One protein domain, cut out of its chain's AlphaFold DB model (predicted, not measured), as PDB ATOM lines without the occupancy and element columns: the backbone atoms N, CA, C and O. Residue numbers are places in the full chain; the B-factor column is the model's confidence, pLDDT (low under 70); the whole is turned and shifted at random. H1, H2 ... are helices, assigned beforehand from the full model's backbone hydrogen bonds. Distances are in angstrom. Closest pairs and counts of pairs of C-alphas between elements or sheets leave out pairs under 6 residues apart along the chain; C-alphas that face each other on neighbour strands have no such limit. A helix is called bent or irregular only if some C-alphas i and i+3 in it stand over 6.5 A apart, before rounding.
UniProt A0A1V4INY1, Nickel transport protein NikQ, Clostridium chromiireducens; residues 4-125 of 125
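This is residues 4 to 125 of the 125 residues of the protein "Nickel transport protein NikQ" of Clostridium chromiireducens (UniProt A0A1V4INY1). Two long helices, H3 and H4, form a helical hairpin opened into a V: they meet toward the ends joined by their link and spread toward their other ends. The short helix H2 folds back on the first residues of H3, the small H1 comes before it, and a long link of residues 91 to 106 leads out to H5, which sticks out at the far end of the domain and touches no other helix. The printed part has 122 residues with five named helices, in the order H1, H2, H3, H4, H5, and no named strand; the class is all helix. The whole is extended, with a radius of gyration of the C-alphas of 22.7 A, and the C-alphas span 71 by 41 by 24 A.

H3, residues 24 to 54, is the longest helix, and it touches H4, residues 62 to 90. Their closest C-alphas are those of Leu 47 and Ile 69, 6.5 A apart. The two form a hairpin at a steep tilt of 41 degrees, opposite ways. H3 touches H4 with residues 40 to 51 alone, and H4 touches H3 with residues 65 to 77 alone. With residues 24 to 31 alone, H3 also touches H2, residues 10 to 19; the closest C-alphas are those of Ser 14 and Ile 27, 6.2 A apart. H2 and H3 are a second hairpin, at a shallow tilt of 22 degrees, opposite ways. H1, residues 4 to 7, and H5, residues 107 to 124, are each apart from the other four helices. In H2, H3, H4 and H5 every pair of O of residue i and N of residue i+4 is within hydrogen-bond range, while H1 is too short for such a pair.

H3 measures 44.4 A from first to last C-alpha and begins with C-alpha 24 at (130.551, 137.014, 188.164). H4 measures 42.3 A, and its C-alpha 90 is at (135.792, 119.902, 196.607). H5 measures 26.4 A and ends with C-alpha 124 at (129.000, 166.558, 166.365). H2 measures 14.4 A and H1 5.4 A. No helix is bent or irregular.

The two C-alphas farthest apart, those of Gly 57 and Leu 125, are 73.1 A apart. Residues 56 to 64, 86 to 92 and 104 to 125 stand free. The printed part has no cut. The link from H4 to H5, of 16 residues, is long; that from H3 to H4 is short, and the other two are tight. The mean pLDDT of the printed part is 87.2, and it is under 70 at residues 56 to 60 and 98 to 103.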
ATOM      1  N   LEU A   4     133.591 140.754 164.227       82.38
ATOM      2  CA  LEU A   4     133.802 140.533 165.662       82.38
ATOM      3  C   LEU A   4     133.997 139.047 165.997       82.38
ATOM      4  O   LEU A   4     134.985 138.688 166.632       82.38
ATOM      5  N   SER A   5     133.110 138.174 165.513       84.00
ATOM      6  CA  SER A   5     133.157 136.735 165.810       84.00
ATOM      7  C   SER A   5     134.400 136.029 165.262       84.00
ATOM      8  O   SER A   5     134.771 134.979 165.772       84.00
ATOM      9  N   HIS A   6     135.035 136.580 164.223       83.31
ATOM     10  CA  HIS A   6     136.259 136.023 163.645       83.31
ATOM     11  C   HIS A   6     137.526 136.469 164.378       83.31
ATOM     12  O   HIS A   6     138.489 135.708 164.450       83.31
ATOM     13  N   HIS A   7     137.542 137.698 164.898       83.38
ATOM     14  CA  HIS A   7     138.736 138.285 165.505       83.38
ATOM     15  C   HIS A   7     138.786 138.163 167.029       83.38
ATOM     16  O   HIS A   7     139.882 138.187 167.582       83.38
ATOM     17  N   THR A   8     137.641 138.020 167.702       85.25
ATOM     18  CA  THR A   8     137.587 137.956 169.171       85.25
ATOM     19  C   THR A   8     137.322 136.547 169.674       85.25
ATOM     20  O   THR A   8     136.430 135.841 169.200       85.25
ATOM     21  N   LYS A   9     138.107 136.128 170.669       86.50
ATOM     22  CA  LYS A   9     137.893 134.850 171.358       86.50
ATOM     23  C   LYS A   9     136.817 135.014 172.422       86.50
ATOM     24  O   LYS A   9     136.740 136.051 173.074       86.50
ATOM     25  N   TRP A  10     136.071 133.944 172.699       86.69
ATOM     26  CA  TRP A  10     135.101 133.939 173.802       86.69
ATOM     27  C   TRP A  10     135.722 134.377 175.142       86.69
ATOM     28  O   TRP A  10     135.143 135.167 175.875       86.69
ATOM     29  N   SER A  11     136.964 133.969 175.419       84.19
ATOM     30  CA  SER A  11     137.681 134.371 176.637       84.19
ATOM     31  C   SER A  11     137.970 135.874 176.740       84.19
ATOM     32  O   SER A  11     138.151 136.383 177.846       84.19
ATOM     33  N   GLU A  12     138.043 136.591 175.618       85.69
ATOM     34  CA  GLU A  12     138.170 138.052 175.587       85.69
ATOM     35  C   GLU A  12     136.810 138.709 175.833       85.69
ATOM     36  O   GLU A  12     136.735 139.684 176.576       85.69
ATOM     37  N   ILE A  13     135.732 138.122 175.310       88.12
ATOM     38  CA  ILE A  13     134.353 138.562 175.563       88.12
ATOM     39  C   ILE A  13     134.024 138.454 177.058       88.12
ATOM     40  O   ILE A  13     133.604 139.443 177.653       88.12
ATOM     41  N   SER A  14     134.299 137.316 177.705       87.25
ATOM     42  CA  SER A  14     134.048 137.130 179.147       87.25
ATOM     43  C   SER A  14     134.827 138.116 180.022       87.25
ATOM     44  O   SER A  14     134.321 138.580 181.043       87.25
ATOM     45  N   LYS A  15     136.044 138.498 179.613       85.69
ATOM     46  CA  LYS A  15     136.824 139.544 180.300       85.69
ATOM     47  C   LYS A  15     136.206 140.926 180.121       85.69
ATOM     48  O   LYS A  15     136.115 141.669 181.093       85.69
ATOM     49  N   SER A  16     135.767 141.255 178.911       87.12
ATOM     50  CA  SER A  16     135.079 142.516 178.629       87.12
ATOM     51  C   SER A  16     133.767 142.632 179.408       87.12
ATOM     52  O   SER A  16     133.496 143.684 179.971       87.12
ATOM     53  N   LEU A  17     132.999 141.544 179.545       88.50
ATOM     54  CA  LEU A  17     131.787 141.505 180.375       88.50
ATOM     55  C   LEU A  17     132.094 141.819 181.852       88.50
ATOM     56  O   LEU A  17     131.357 142.572 182.483       88.50
ATOM     57  N   LYS A  18     133.219 141.322 182.381       85.56
ATOM     58  CA  LYS A  18     133.677 141.644 183.745       85.56
ATOM     59  C   LYS A  18     134.052 143.122 183.908       85.56
ATOM     60  O   LYS A  18     133.778 143.708 184.949       85.56
ATOM     61  N   LEU A  19     134.634 143.741 182.877       85.88
ATOM     62  CA  LEU A  19     134.927 145.184 182.861       85.88
ATOM     63  C   LEU A  19     133.665 146.047 182.785       85.88
ATOM     64  O   LEU A  19     133.665 147.165 183.286       85.88
ATOM     65  N   LEU A  20     132.590 145.524 182.194       88.88
ATOM     66  CA  LEU A  20     131.274 146.167 182.152       88.88
ATOM     67  C   LEU A  20     130.480 146.000 183.461       88.88
ATOM     68  O   LEU A  20     129.283 146.274 183.480       88.88
ATOM     69  N   PHE A  21     131.128 145.565 184.550       85.75
ATOM     70  CA  PHE A  21     130.526 145.373 185.875       85.75
ATOM     71  C   PHE A  21     129.373 144.355 185.910       85.75
ATOM     72  O   PHE A  21     128.486 144.431 186.761       85.75
ATOM     73  N   ILE A  22     129.383 143.370 185.008       88.56
ATOM     74  CA  ILE A  22     128.417 142.266 185.047       88.56
ATOM     75  C   ILE A  22     128.771 141.322 186.211       88.56
ATOM     76  O   ILE A  22     129.948 140.995 186.378       88.56
ATOM     77  N   PRO A  23     127.782 140.846 186.997       89.88
ATOM     78  CA  PRO A  23     128.018 139.911 188.095       89.88
ATOM     79  C   PRO A  23     128.748 138.635 187.654       89.88
ATOM     80  O   PRO A  23     128.395 138.019 186.644       89.88
ATOM     81  N   ASP A  24     129.710 138.183 188.464       88.00
ATOM     82  CA  ASP A  24     130.551 137.014 188.164       88.00
ATOM     83  C   ASP A  24     129.736 135.732 187.925       88.00
ATOM     84  O   ASP A  24     130.100 134.924 187.068       88.00
ATOM     85  N   ILE A  25     128.596 135.575 188.608       89.44
ATOM     86  CA  ILE A  25     127.686 134.437 188.421       89.44
ATOM     87  C   ILE A  25     127.170 134.338 186.981       89.44
ATOM     88  O   ILE A  25     127.100 133.245 186.424       89.44
ATOM     89  N   PHE A  26     126.858 135.467 186.342       90.94
ATOM     90  CA  PHE A  26     126.344 135.476 184.975       90.94
ATOM     91  C   PHE A  26     127.437 135.096 183.975       90.94
ATOM     92  O   PHE A  26     127.218 134.277 183.084       90.94
ATOM     93  N   ILE A  27     128.638 135.648 184.162       90.50
ATOM     94  CA  ILE A  27     129.810 135.325 183.339       90.50
ATOM     95  C   ILE A  27     130.139 133.835 183.466       90.50
ATOM     96  O   ILE A  27     130.371 133.165 182.461       90.50
ATOM     97  N   TRP A  28     130.093 133.301 184.687       89.75
ATOM     98  CA  TRP A  28     130.295 131.883 184.947       89.75
ATOM     99  C   TRP A  28     129.239 131.020 184.247       89.75
ATOM    100  O   TRP A  28     129.625 130.109 183.519       89.75
ATOM    101  N   ILE A  29     127.942 131.338 184.371       92.12
ATOM    102  CA  ILE A  29     126.854 130.614 183.682       92.12
ATOM    103  C   ILE A  29     127.091 130.588 182.166       92.12
ATOM    104  O   ILE A  29     126.981 129.533 181.540       92.12
ATOM    105  N   MET A  30     127.458 131.719 181.563       92.50
ATOM    106  CA  MET A  30     127.725 131.797 180.124       92.50
ATOM    107  C   MET A  30     128.937 130.942 179.717       92.50
ATOM    108  O   MET A  30     128.858 130.163 178.763       92.50
ATOM    109  N   ASP A  31     130.038 131.029 180.468       91.00
ATOM    110  CA  ASP A  31     131.264 130.269 180.208       91.00
ATOM    111  C   ASP A  31     131.047 128.755 180.316       91.00
ATOM    112  O   ASP A  31     131.546 127.995 179.479       91.00
ATOM    113  N   ILE A  32     130.317 128.296 181.338       92.12
ATOM    114  CA  ILE A  32     130.012 126.870 181.499       92.12
ATOM    115  C   ILE A  32     129.031 126.408 180.424       92.12
ATOM    116  O   ILE A  32     129.226 125.332 179.868       92.12
ATOM    117  N   THR A  33     128.050 127.232 180.051       94.19
ATOM    118  CA  THR A  33     127.061 126.887 179.022       94.19
ATOM    119  C   THR A  33     127.744 126.622 177.687       94.19
ATOM    120  O   THR A  33     127.502 125.590 177.068       94.19
ATOM    121  N   ILE A  34     128.667 127.489 177.262       94.00
ATOM    122  CA  ILE A  34     129.387 127.305 175.993       94.00
ATOM    123  C   ILE A  34     130.267 126.056 176.019       94.00
ATOM    124  O   ILE A  34     130.277 125.299 175.048       94.00
ATOM    125  N   LYS A  35     130.955 125.783 177.137       92.88
ATOM    126  CA  LYS A  35     131.711 124.529 177.307       92.88
ATOM    127  C   LYS A  35     130.797 123.305 177.208       92.88
ATOM    128  O   LYS A  35     131.143 122.339 176.532       92.88
ATOM    129  N   TYR A  36     129.627 123.354 177.843       95.25
ATOM    130  CA  TYR A  36     128.672 122.249 177.858       95.25
ATOM    131  C   TYR A  36     127.960 122.047 176.522       95.25
ATOM    132  O   TYR A  36     127.671 120.906 176.189       95.25
ATOM    133  N   ILE A  37     127.731 123.092 175.722       95.88
ATOM    134  CA  ILE A  37     127.192 122.952 174.359       95.88
ATOM    135  C   ILE A  37     128.136 122.111 173.496       95.88
ATOM    136  O   ILE A  37     127.685 121.181 172.833       95.88
ATOM    137  N   VAL A  38     129.440 122.410 173.522       95.56
ATOM    138  CA  VAL A  38     130.441 121.655 172.748       95.56
ATOM    139  C   VAL A  38     130.486 120.204 173.218       95.56
ATOM    140  O   VAL A  38     130.350 119.281 172.420       95.56
ATOM    141  N   LEU A  39     130.594 120.014 174.531       96.12
ATOM    142  CA  LEU A  39     130.708 118.699 175.140       96.12
ATOM    143  C   LEU A  39     129.447 117.848 174.897       96.12
ATOM    144  O   LEU A  39     129.550 116.718 174.426       96.12
ATOM    145  N   LEU A  40     128.244 118.381 175.134       96.12
ATOM    146  CA  LEU A  40     126.983 117.685 174.843       96.12
ATOM    147  C   LEU A  40     126.791 117.453 173.340       96.12
ATOM    148  O   LEU A  40     126.202 116.446 172.955       96.12
ATOM    149  N   GLY A  41     127.311 118.340 172.491       96.31
ATOM    150  CA  GLY A  41     127.357 118.149 171.044       96.31
ATOM    151  C   GLY A  41     128.129 116.887 170.655       96.31
ATOM    152  O   GLY A  41     127.606 116.058 169.911       96.31
ATOM    153  N   GLU A  42     129.321 116.684 171.219       96.38
ATOM    154  CA  GLU A  42     130.110 115.462 171.013       96.38
ATOM    155  C   GLU A  42     129.373 114.211 171.517       96.38
ATOM    156  O   GLU A  42     129.291 113.206 170.805       96.38
ATOM    157  N   TYR A  43     128.753 114.273 172.702       95.62
ATOM    158  CA  TYR A  43     127.925 113.172 173.215       95.62
ATOM    159  C   TYR A  43     126.740 112.855 172.295       95.62
ATOM    160  O   TYR A  43     126.457 111.685 172.036       95.62
ATOM    161  N   SER A  44     126.065 113.878 171.774       95.56
ATOM    162  CA  SER A  44     124.937 113.728 170.853       95.56
ATOM    163  C   SER A  44     125.360 113.055 169.545       95.56
ATOM    164  O   SER A  44     124.701 112.124 169.079       95.56
ATOM    165  N   ILE A  45     126.507 113.449 168.988       95.50
ATOM    166  CA  ILE A  45     127.084 112.824 167.791       95.50
ATOM    167  C   ILE A  45     127.386 111.340 168.046       95.50
ATOM    168  O   ILE A  45     127.023 110.488 167.232       95.50
ATOM    169  N   ASN A  46     127.973 111.007 169.196       94.75
ATOM    170  CA  ASN A  46     128.248 109.619 169.573       94.75
ATOM    171  C   ASN A  46     126.963 108.788 169.718       94.75
ATOM    172  O   ASN A  46     126.899 107.656 169.235       94.75
ATOM    173  N   LEU A  47     125.909 109.358 170.312       93.06
ATOM    174  CA  LEU A  47     124.593 108.717 170.399       93.06
ATOM    175  C   LEU A  47     123.972 108.492 169.015       93.06
ATOM    176  O   LEU A  47     123.401 107.430 168.761       93.06
ATOM    177  N   LEU A  48     124.116 109.452 168.098       91.75
ATOM    178  CA  LEU A  48     123.669 109.309 166.713       91.75
ATOM    179  C   LEU A  48     124.429 108.192 165.986       91.75
ATOM    180  O   LEU A  48     123.802 107.399 165.284       91.75
ATOM    181  N   TYR A  49     125.747 108.082 166.165       92.44
ATOM    182  CA  TYR A  49     126.525 106.977 165.595       92.44
ATOM    183  C   TYR A  49     126.102 105.622 166.163       92.44
ATOM    184  O   TYR A  49     125.856 104.694 165.394       92.44
ATOM    185  N   ALA A  50     125.931 105.515 167.482       90.69
ATOM    186  CA  ALA A  50     125.441 104.296 168.119       90.69
ATOM    187  C   ALA A  50     124.046 103.901 167.604       90.69
ATOM    188  O   ALA A  50     123.795 102.733 167.298       90.69
ATOM    189  N   LEU A  51     123.146 104.875 167.431       88.50
ATOM    190  CA  LEU A  51     121.831 104.639 166.841       88.50
ATOM    191  C   LEU A  51     121.946 104.126 165.401       88.50
ATOM    192  O   LEU A  51     121.252 103.172 165.049       88.50
ATOM    193  N   ARG A  52     122.819 104.723 164.579       87.00
ATOM    194  CA  ARG A  52     123.059 104.286 163.194       87.00
ATOM    195  C   ARG A  52     123.562 102.846 163.130       87.00
ATOM    196  O   ARG A  52     123.085 102.105 162.284       87.00
ATOM    197  N   LEU A  53     124.459 102.443 164.031       88.75
ATOM    198  CA  LEU A  53     124.966 101.067 164.103       88.75
ATOM    199  C   LEU A  53     123.883 100.062 164.521       88.75
ATOM    200  O   LEU A  53     123.838  98.953 163.999       88.75
ATOM    201  N   ARG A  54     122.985 100.449 165.436       85.12
ATOM    202  CA  ARG A  54     121.864  99.606 165.888       85.12
ATOM    203  C   ARG A  54     120.747  99.473 164.845       85.12
ATOM    204  O   ARG A  54     119.981  98.514 164.881       85.12
ATOM    205  N   SER A  55     120.618 100.447 163.950       77.00
ATOM    206  CA  SER A  55     119.531 100.521 162.973       77.00
ATOM    207  C   SER A  55     119.890  99.735 161.710       77.00
ATOM    208  O   SER A  55     120.412 100.295 160.749       77.00
ATOM    209  N   ILE A  56     119.616  98.431 161.708       66.94
ATOM    210  CA  ILE A  56     119.797  97.561 160.538       66.94
ATOM    211  C   ILE A  56     118.450  97.498 159.788       66.94
ATOM    212  O   ILE A  56     117.515  96.863 160.268       66.94
ATOM    213  N   GLY A  57     118.319  98.179 158.641       65.75
ATOM    214  CA  GLY A  57     117.108  98.159 157.790       65.75
ATOM    215  C   GLY A  57     116.266  99.453 157.774       65.75
ATOM    216  O   GLY A  57     116.711 100.510 158.220       65.75
ATOM    217  N   ILE A  58     115.047  99.387 157.215       59.31
ATOM    218  CA  ILE A  58     114.136 100.539 157.043       59.31
ATOM    219  C   ILE A  58     113.503 100.906 158.393       59.31
ATOM    220  O   ILE A  58     112.639 100.200 158.911       59.31
ATOM    221  N   THR A  59     113.909 102.036 158.970       62.44
ATOM    222  CA  THR A  59     113.350 102.535 160.233       62.44
ATOM    223  C   THR A  59     112.131 103.424 159.972       62.44
ATOM    224  O   THR A  59     112.286 104.580 159.572       62.44
ATOM    225  N   ASN A  60     110.920 102.928 160.235       64.44
ATOM    226  CA  ASN A  60     109.687 103.692 159.980       64.44
ATOM    227  C   ASN A  60     109.416 104.797 161.029       64.44
ATOM    228  O   ASN A  60     108.649 105.718 160.775       64.44
ATOM    229  N   ASN A  61     110.057 104.740 162.208       72.12
ATOM    230  CA  ASN A  61     109.808 105.672 163.317       72.12
ATOM    231  C   ASN A  61     111.074 106.436 163.757       72.12
ATOM    232  O   ASN A  61     111.631 106.235 164.842       72.12
ATOM    233  N   LYS A  62     111.552 107.319 162.873       75.19
ATOM    234  CA  LYS A  62     112.757 108.138 163.089       75.19
ATOM    235  C   LYS A  62     112.586 109.158 164.223       75.19
ATOM    236  O   LYS A  62     113.533 109.400 164.968       75.19
ATOM    237  N   TYR A  63     111.374 109.686 164.403       80.88
ATOM    238  CA  TYR A  63     111.049 110.631 165.475       80.88
ATOM    239  C   TYR A  63     111.198 110.010 166.866       80.88
ATOM    240  O   TYR A  63     111.843 110.608 167.720       80.88
ATOM    241  N   ASN A  64     110.709 108.785 167.078       82.94
ATOM    242  CA  ASN A  64     110.837 108.110 168.375       82.94
ATOM    243  C   ASN A  64     112.298 107.797 168.752       82.94
ATOM    244  O   ASN A  64     112.678 107.764 169.918       82.94
ATOM    245  N   SER A  65     113.157 107.584 167.752       83.38
ATOM    246  CA  SER A  65     114.590 107.392 168.002       83.38
ATOM    247  C   SER A  65     115.288 108.708 168.366       83.38
ATOM    248  O   SER A  65     116.183 108.717 169.209       83.38
ATOM    249  N   LEU A  66     114.858 109.823 167.767       86.12
ATOM    250  CA  LEU A  66     115.373 111.160 168.069       86.12
ATOM    251  C   LEU A  66     114.978 111.620 169.480       86.12
ATOM    252  O   LEU A  66     115.818 112.149 170.206       86.12
ATOM    253  N   THR A  67     113.729 111.384 169.895       89.44
ATOM    254  CA  THR A  67     113.270 111.691 171.261       89.44
ATOM    255  C   THR A  67     114.042 110.880 172.302       89.44
ATOM    256  O   THR A  67     114.417 111.426 173.336       89.44
ATOM    257  N   GLY A  68     114.375 109.619 172.001       88.81
ATOM    258  CA  GLY A  68     115.247 108.793 172.841       88.81
ATOM    259  C   GLY A  68     116.657 109.372 173.015       88.81
ATOM    260  O   GLY A  68     117.189 109.365 174.126       88.81
ATOM    261  N   ILE A  69     117.248 109.930 171.951       91.56
ATOM    262  CA  ILE A  69     118.549 110.621 172.029       91.56
ATOM    263  C   ILE A  69     118.440 111.879 172.891       91.56
ATOM    264  O   ILE A  69     119.260 112.069 173.787       91.56
ATOM    265  N   MET A  70     117.420 112.710 172.664       93.19
ATOM    266  CA  MET A  70     117.208 113.938 173.439       93.19
ATOM    267  C   MET A  70     116.995 113.647 174.928       93.19
ATOM    268  O   MET A  70     117.602 114.302 175.773       93.19
ATOM    269  N   GLY A  71     116.198 112.626 175.262       94.44
ATOM    270  CA  GLY A  71     115.994 112.196 176.646       94.44
ATOM    271  C   GLY A  71     117.282 111.699 177.305       94.44
ATOM    272  O   GLY A  71     117.581 112.071 178.438       94.44
ATOM    273  N   ASN A  72     118.093 110.914 176.587       93.88
ATOM    274  CA  ASN A  72     119.385 110.453 177.100       93.88
ATOM    275  C   ASN A  72     120.352 111.624 177.334       93.88
ATOM    276  O   ASN A  72     120.989 111.700 178.384       93.88
ATOM    277  N   LEU A  73     120.405 112.567 176.389       95.62
ATOM    278  CA  LEU A  73     121.244 113.755 176.485       95.62
ATOM    279  C   LEU A  73     120.846 114.642 177.673       95.62
ATOM    280  O   LEU A  73     121.728 115.132 178.371       95.62
ATOM    281  N   PHE A  74     119.547 114.792 177.943       96.12
ATOM    282  CA  PHE A  74     119.038 115.535 179.101       96.12
ATOM    283  C   PHE A  74     119.431 114.888 180.438       96.12
ATOM    284  O   PHE A  74     119.916 115.559 181.346       96.12
ATOM    285  N   ILE A  75     119.290 113.564 180.561       96.88
ATOM    286  CA  ILE A  75     119.725 112.846 181.770       96.88
ATOM    287  C   ILE A  75     121.243 112.974 181.944       96.88
ATOM    288  O   ILE A  75     121.739 113.136 183.061       96.88
ATOM    289  N   LYS A  76     121.998 112.908 180.841       95.94
ATOM    290  CA  LYS A  76     123.452 113.067 180.858       95.94
ATOM    291  C   LYS A  76     123.854 114.475 181.295       95.94
ATOM    292  O   LYS A  76     124.722 114.582 182.155       95.94
ATOM    293  N   SER A  77     123.240 115.529 180.759       96.50
ATOM    294  CA  SER A  77     123.564 116.909 181.140       96.50
ATOM    295  C   SER A  77     123.285 117.174 182.619       96.50
ATOM    296  O   SER A  77     124.116 117.794 183.278       96.50
ATOM    297  N   TYR A  78     122.183 116.639 183.155       96.44
ATOM    298  CA  TYR A  78     121.859 116.731 184.579       96.44
ATOM    299  C   TYR A  78     122.950 116.099 185.455       96.44
ATOM    300  O   TYR A  78     123.523 116.782 186.302       96.44
ATOM    301  N   LYS A  79     123.339 114.847 185.179       97.19
ATOM    302  CA  LYS A  79     124.417 114.169 185.926       97.19
ATOM    303  C   LYS A  79     125.740 114.926 185.865       97.19
ATOM    304  O   LYS A  79     126.413 115.077 186.875       97.19
ATOM    305  N   MET A  80     126.099 115.439 184.688       95.94
ATOM    306  CA  MET A  80     127.331 116.217 184.532       95.94
ATOM    307  C   MET A  80     127.288 117.525 185.328       95.94
ATOM    308  O   MET A  80     128.312 117.938 185.865       95.94
ATOM    309  N   SER A  81     126.114 118.153 185.450       95.06
ATOM    310  CA  SER A  81     125.950 119.349 186.281       95.06
ATOM    311  C   SER A  81     126.138 119.060 187.775       95.06
ATOM    312  O   SER A  81     126.813 119.837 188.448       95.06
ATOM    313  N   GLU A  82     125.643 117.924 188.278       96.62
ATOM    314  CA  GLU A  82     125.865 117.489 189.666       96.62
ATOM    315  C   GLU A  82     127.336 117.146 189.927       96.62
ATOM    316  O   GLU A  82     127.936 117.636 190.884       96.62
ATOM    317  N   GLU A  83     127.961 116.365 189.040       96.31
ATOM    318  CA  GLU A  83     129.387 116.025 189.125       96.31
ATOM    319  C   GLU A  83     130.261 117.286 189.137       96.31
ATOM    320  O   GLU A  83     131.209 117.401 189.916       96.31
ATOM    321  N   MET A  84     129.928 118.260 188.290       95.00
ATOM    322  CA  MET A  84     130.606 119.547 188.239       95.00
ATOM    323  C   MET A  84     130.405 120.350 189.522       95.00
ATOM    324  O   MET A  84     131.373 120.934 190.006       95.00
ATOM    325  N   PHE A  85     129.188 120.383 190.066       93.88
ATOM    326  CA  PHE A  85     128.885 121.072 191.317       93.88
ATOM    327  C   PHE A  85     129.718 120.509 192.474       93.88
ATOM    328  O   PHE A  85     130.462 121.256 193.112       93.88
ATOM    329  N   HIS A  86     129.715 119.189 192.667       96.12
ATOM    330  CA  HIS A  86     130.533 118.545 193.697       96.12
ATOM    331  C   HIS A  86     132.035 118.748 193.464       96.12
ATOM    332  O   HIS A  86     132.790 118.997 194.402       96.12
ATOM    333  N   ALA A  87     132.496 118.713 192.212       95.69
ATOM    334  CA  ALA A  87     133.893 118.999 191.896       95.69
ATOM    335  C   ALA A  87     134.295 120.452 192.215       95.69
ATOM    336  O   ALA A  87     135.458 120.706 192.534       95.69
ATOM    337  N   MET A  88     133.366 121.409 192.118       92.75
ATOM    338  CA  MET A  88     133.599 122.795 192.537       92.75
ATOM    339  C   MET A  88     133.650 122.934 194.051       92.75
ATOM    340  O   MET A  88     134.538 123.616 194.560       92.75
ATOM    341  N   GLU A  89     132.751 122.253 194.755       92.56
ATOM    342  CA  GLU A  89     132.723 122.215 196.215       92.56
ATOM    343  C   GLU A  89     134.033 121.638 196.776       92.56
ATOM    344  O   GLU A  89     134.695 122.283 197.587       92.56
ATOM    345  N   CYS A  90     134.508 120.509 196.237       94.50
ATOM    346  CA  CYS A  90     135.792 119.902 196.607       94.50
ATOM    347  C   CYS A  90     137.008 120.809 196.349       94.50
ATOM    348  O   CYS A  90     138.048 120.648 196.985       94.50
ATOM    349  N   ARG A  91     136.911 121.751 195.402       91.75
ATOM    350  CA  ARG A  91     137.963 122.741 195.111       91.75
ATOM    351  C   ARG A  91     137.829 124.020 195.943       91.75
ATOM    352  O   ARG A  91     138.655 124.914 195.779       91.75
ATOM    353  N   GLY A  92     136.814 124.115 196.804       89.19
ATOM    354  CA  GLY A  92     136.543 125.296 197.620       89.19
ATOM    355  C   GLY A  92     136.104 126.500 196.790       89.19
ATOM    356  O   GLY A  92     136.561 127.614 197.037       89.19
ATOM    357  N   PHE A  93     135.277 126.298 195.760       86.12
ATOM    358  CA  PHE A  93     134.802 127.398 194.921       86.12
ATOM    359  C   PHE A  93     133.910 128.367 195.720       86.12
ATOM    360  O   PHE A  93     132.814 128.010 196.138       86.12
ATOM    361  N   VAL A  94     134.370 129.610 195.897       81.06
ATOM    362  CA  VAL A  94     133.721 130.642 196.740       81.06
ATOM    363  C   VAL A  94     132.687 131.482 195.962       81.06
ATOM    364  O   VAL A  94     132.119 132.432 196.486       81.06
ATOM    365  N   GLY A  95     132.424 131.161 194.690       75.31
ATOM    366  CA  GLY A  95     131.523 131.942 193.829       75.31
ATOM    367  C   GLY A  95     132.195 133.110 193.098       75.31
ATOM    368  O   GLY A  95     131.576 133.720 192.228       75.31
ATOM    369  N   GLU A  96     133.467 133.392 193.382       75.81
ATOM    370  CA  GLU A  96     134.247 134.389 192.648       75.81
ATOM    371  C   GLU A  96     134.833 133.798 191.361       75.81
ATOM    372  O   GLU A  96     135.610 132.838 191.373       75.81
ATOM    373  N   TYR A  97     134.499 134.406 190.220       73.38
ATOM    374  CA  TYR A  97     135.065 134.005 188.937       73.38
ATOM    375  C   TYR A  97     136.366 134.772 188.681       73.38
ATOM    376  O   TYR A  97     136.389 135.852 188.076       73.38
ATOM    377  N   THR A  98     137.487 134.229 189.162       64.06
ATOM    378  CA  THR A  98     138.811 134.859 189.040       64.06
ATOM    379  C   THR A  98     139.365 134.735 187.617       64.06
ATOM    380  O   THR A  98     140.278 133.956 187.333       64.06
ATOM    381  N   SER A  99     138.836 135.514 186.679       62.81
ATOM    382  CA  SER A  99     139.503 135.718 185.396       62.81
ATOM    383  C   SER A  99     140.623 136.739 185.607       62.81
ATOM    384  O   SER A  99     140.348 137.886 185.949       62.81
ATOM    385  N   LYS A 100     141.896 136.344 185.447       59.38
ATOM    386  CA  LYS A 100     143.018 137.299 185.480       59.38
ATOM    387  C   LYS A 100     142.860 138.269 184.307       59.38
ATOM    388  O   LYS A 100     143.122 137.919 183.150       59.38
ATOM    389  N   ILE A 101     142.405 139.482 184.611       62.78
ATOM    390  CA  ILE A 101     142.238 140.572 183.651       62.78
ATOM    391  C   ILE A 101     143.630 141.129 183.325       62.78
ATOM    392  O   ILE A 101     144.064 142.146 183.847       62.78
ATOM    393  N   ASN A 102     144.367 140.429 182.466       63.97
ATOM    394  CA  ASN A 102     145.617 140.935 181.904       63.97
ATOM    395  C   ASN A 102     145.299 141.727 180.631       63.97
ATOM    396  O   ASN A 102     145.457 141.212 179.523       63.97
ATOM    397  N   LEU A 103     144.806 142.958 180.786       65.62
ATOM    398  CA  LEU A 103     144.646 143.885 179.666       65.62
ATOM    399  C   LEU A 103     146.018 144.443 179.296       65.62
ATOM    400  O   LEU A 103     146.627 145.195 180.052       65.62
ATOM    401  N   ARG A 104     146.527 144.049 178.130       72.00
ATOM    402  CA  ARG A 104     147.731 144.640 177.546       72.00
ATOM    403  C   ARG A 104     147.313 145.603 176.448       72.00
ATOM    404  O   ARG A 104     147.027 145.158 175.342       72.00
ATOM    405  N   PHE A 105     147.323 146.895 176.758       73.06
ATOM    406  CA  PHE A 105     147.108 147.941 175.763       73.06
ATOM    407  C   PHE A 105     148.274 147.969 174.773       73.06
ATOM    408  O   PHE A 105     149.439 148.117 175.156       73.06
ATOM    409  N   LYS A 106     147.970 147.805 173.488       81.88
ATOM    410  CA  LYS A 106     148.927 147.957 172.390       81.88
ATOM    411  C   LYS A 106     148.878 149.383 171.848       81.88
ATOM    412  O   LYS A 106     147.871 150.073 171.938       81.88
ATOM    413  N   LYS A 107     149.963 149.812 171.194       81.69
ATOM    414  CA  LYS A 107     150.025 151.116 170.500       81.69
ATOM    415  C   LYS A 107     148.913 151.285 169.450       81.69
ATOM    416  O   LYS A 107     148.452 152.398 169.234       81.69
ATOM    417  N   ALA A 108     148.463 150.185 168.844       83.81
ATOM    418  CA  ALA A 108     147.333 150.179 167.916       83.81
ATOM    419  C   ALA A 108     146.012 150.611 168.582       83.81
ATOM    420  O   ALA A 108     145.221 151.297 167.942       83.81
ATOM    421  N   ASP A 109     145.806 150.283 169.863       85.31
ATOM    422  CA  ASP A 109     144.581 150.625 170.597       85.31
ATOM    423  C   ASP A 109     144.469 152.143 170.782       85.31
ATOM    424  O   ASP A 109     143.397 152.714 170.600       85.31
ATOM    425  N   TYR A 110     145.595 152.818 171.050       87.06
ATOM    426  CA  TYR A 110     145.660 154.280 171.145       87.06
ATOM    427  C   TYR A 110     145.364 154.973 169.810       87.06
ATOM    428  O   TYR A 110     144.636 155.964 169.786       87.06
ATOM    429  N   VAL A 111     145.894 154.449 168.699       90.75
ATOM    430  CA  VAL A 111     145.603 154.982 167.356       90.75
ATOM    431  C   VAL A 111     144.119 154.817 167.029       90.75
ATOM    432  O   VAL A 111     143.484 155.768 166.583       90.75
ATOM    433  N   TYR A 112     143.542 153.646 167.311       88.88
ATOM    434  CA  TYR A 112     142.108 153.412 167.133       88.88
ATOM    435  C   TYR A 112     141.256 154.356 167.986       88.88
ATOM    436  O   TYR A 112     140.270 154.896 167.486       88.88
ATOM    437  N   LEU A 113     141.635 154.593 169.246       90.31
ATOM    438  CA  LEU A 113     140.956 155.547 170.126       90.31
ATOM    439  C   LEU A 113     140.972 156.964 169.543       90.31
ATOM    440  O   LEU A 113     139.925 157.603 169.472       90.31
ATOM    441  N   ALA A 114     142.132 157.425 169.070       91.81
ATOM    442  CA  ALA A 114     142.277 158.749 168.470       91.81
ATOM    443  C   ALA A 114     141.408 158.919 167.211       91.81
ATOM    444  O   ALA A 114     140.723 159.930 167.072       91.81
ATOM    445  N   VAL A 115     141.381 157.914 166.327       93.81
ATOM    446  CA  VAL A 115     140.540 157.928 165.117       93.81
ATOM    447  C   VAL A 115     139.051 157.969 165.473       93.81
ATOM    448  O   VAL A 115     138.305 158.739 164.874       93.81
ATOM    449  N   ASN A 116     138.610 157.187 166.465       91.06
ATOM    450  CA  ASN A 116     137.210 157.195 166.901       91.06
ATOM    451  C   ASN A 116     136.805 158.543 167.511       91.06
ATOM    452  O   ASN A 116     135.739 159.054 167.185       91.06
ATOM    453  N   ILE A 117     137.655 159.146 168.348       93.88
ATOM    454  CA  ILE A 117     137.396 160.475 168.921       93.88
ATOM    455  C   ILE A 117     137.283 161.527 167.812       93.88
ATOM    456  O   ILE A 117     136.349 162.325 167.827       93.88
ATOM    457  N   LEU A 118     138.183 161.502 166.825       94.06
ATOM    458  CA  LEU A 118     138.148 162.427 165.689       94.06
ATOM    459  C   LEU A 118     136.853 162.293 164.878       94.06
ATOM    460  O   LEU A 118     136.247 163.305 164.535       94.06
ATOM    461  N   LEU A 119     136.403 161.063 164.613       93.62
ATOM    462  CA  LEU A 119     135.133 160.813 163.927       93.62
ATOM    463  C   LEU A 119     133.930 161.332 164.721       93.62
ATOM    464  O   LEU A 119     133.030 161.922 164.133       93.62
ATOM    465  N   VAL A 120     133.915 161.142 166.044       94.81
ATOM    466  CA  VAL A 120     132.831 161.639 166.906       94.81
ATOM    467  C   VAL A 120     132.799 163.168 166.926       94.81
ATOM    468  O   VAL A 120     131.724 163.749 166.825       94.81
ATOM    469  N   ILE A 121     133.959 163.826 167.001       94.62
ATOM    470  CA  ILE A 121     134.051 165.293 166.947       94.62
ATOM    471  C   ILE A 121     133.531 165.816 165.605       94.62
ATOM    472  O   ILE A 121     132.734 166.744 165.598       94.62
ATOM    473  N   LEU A 122     133.931 165.199 164.489       94.44
ATOM    474  CA  LEU A 122     133.471 165.583 163.149       94.44
ATOM    475  C   LEU A 122     131.979 165.303 162.921       94.44
ATOM    476  O   LEU A 122     131.369 165.941 162.080       94.44
ATOM    477  N   PHE A 123     131.391 164.341 163.633       93.38
ATOM    478  CA  PHE A 123     129.952 164.086 163.569       93.38
ATOM    479  C   PHE A 123     129.133 165.108 164.369       93.38
ATOM    480  O   PHE A 123     127.996 165.402 164.009       93.38
ATOM    481  N   ILE A 124     129.679 165.599 165.484       93.56
ATOM    482  CA  ILE A 124     129.000 166.558 166.365       93.56
ATOM    483  C   ILE A 124     129.127 167.999 165.844       93.56
ATOM    484  O   ILE A 124     128.230 168.803 166.100       93.56
ATOM    485  N   LEU A 125     130.233 168.322 165.168       88.44
ATOM    486  CA  LEU A 125     130.541 169.641 164.603       88.44
ATOM    487  C   LEU A 125     129.956 169.811 163.197       88.44
ATOM    488  O   LEU A 125     129.388 170.895 162.944       88.44
TER     489      LEU A 125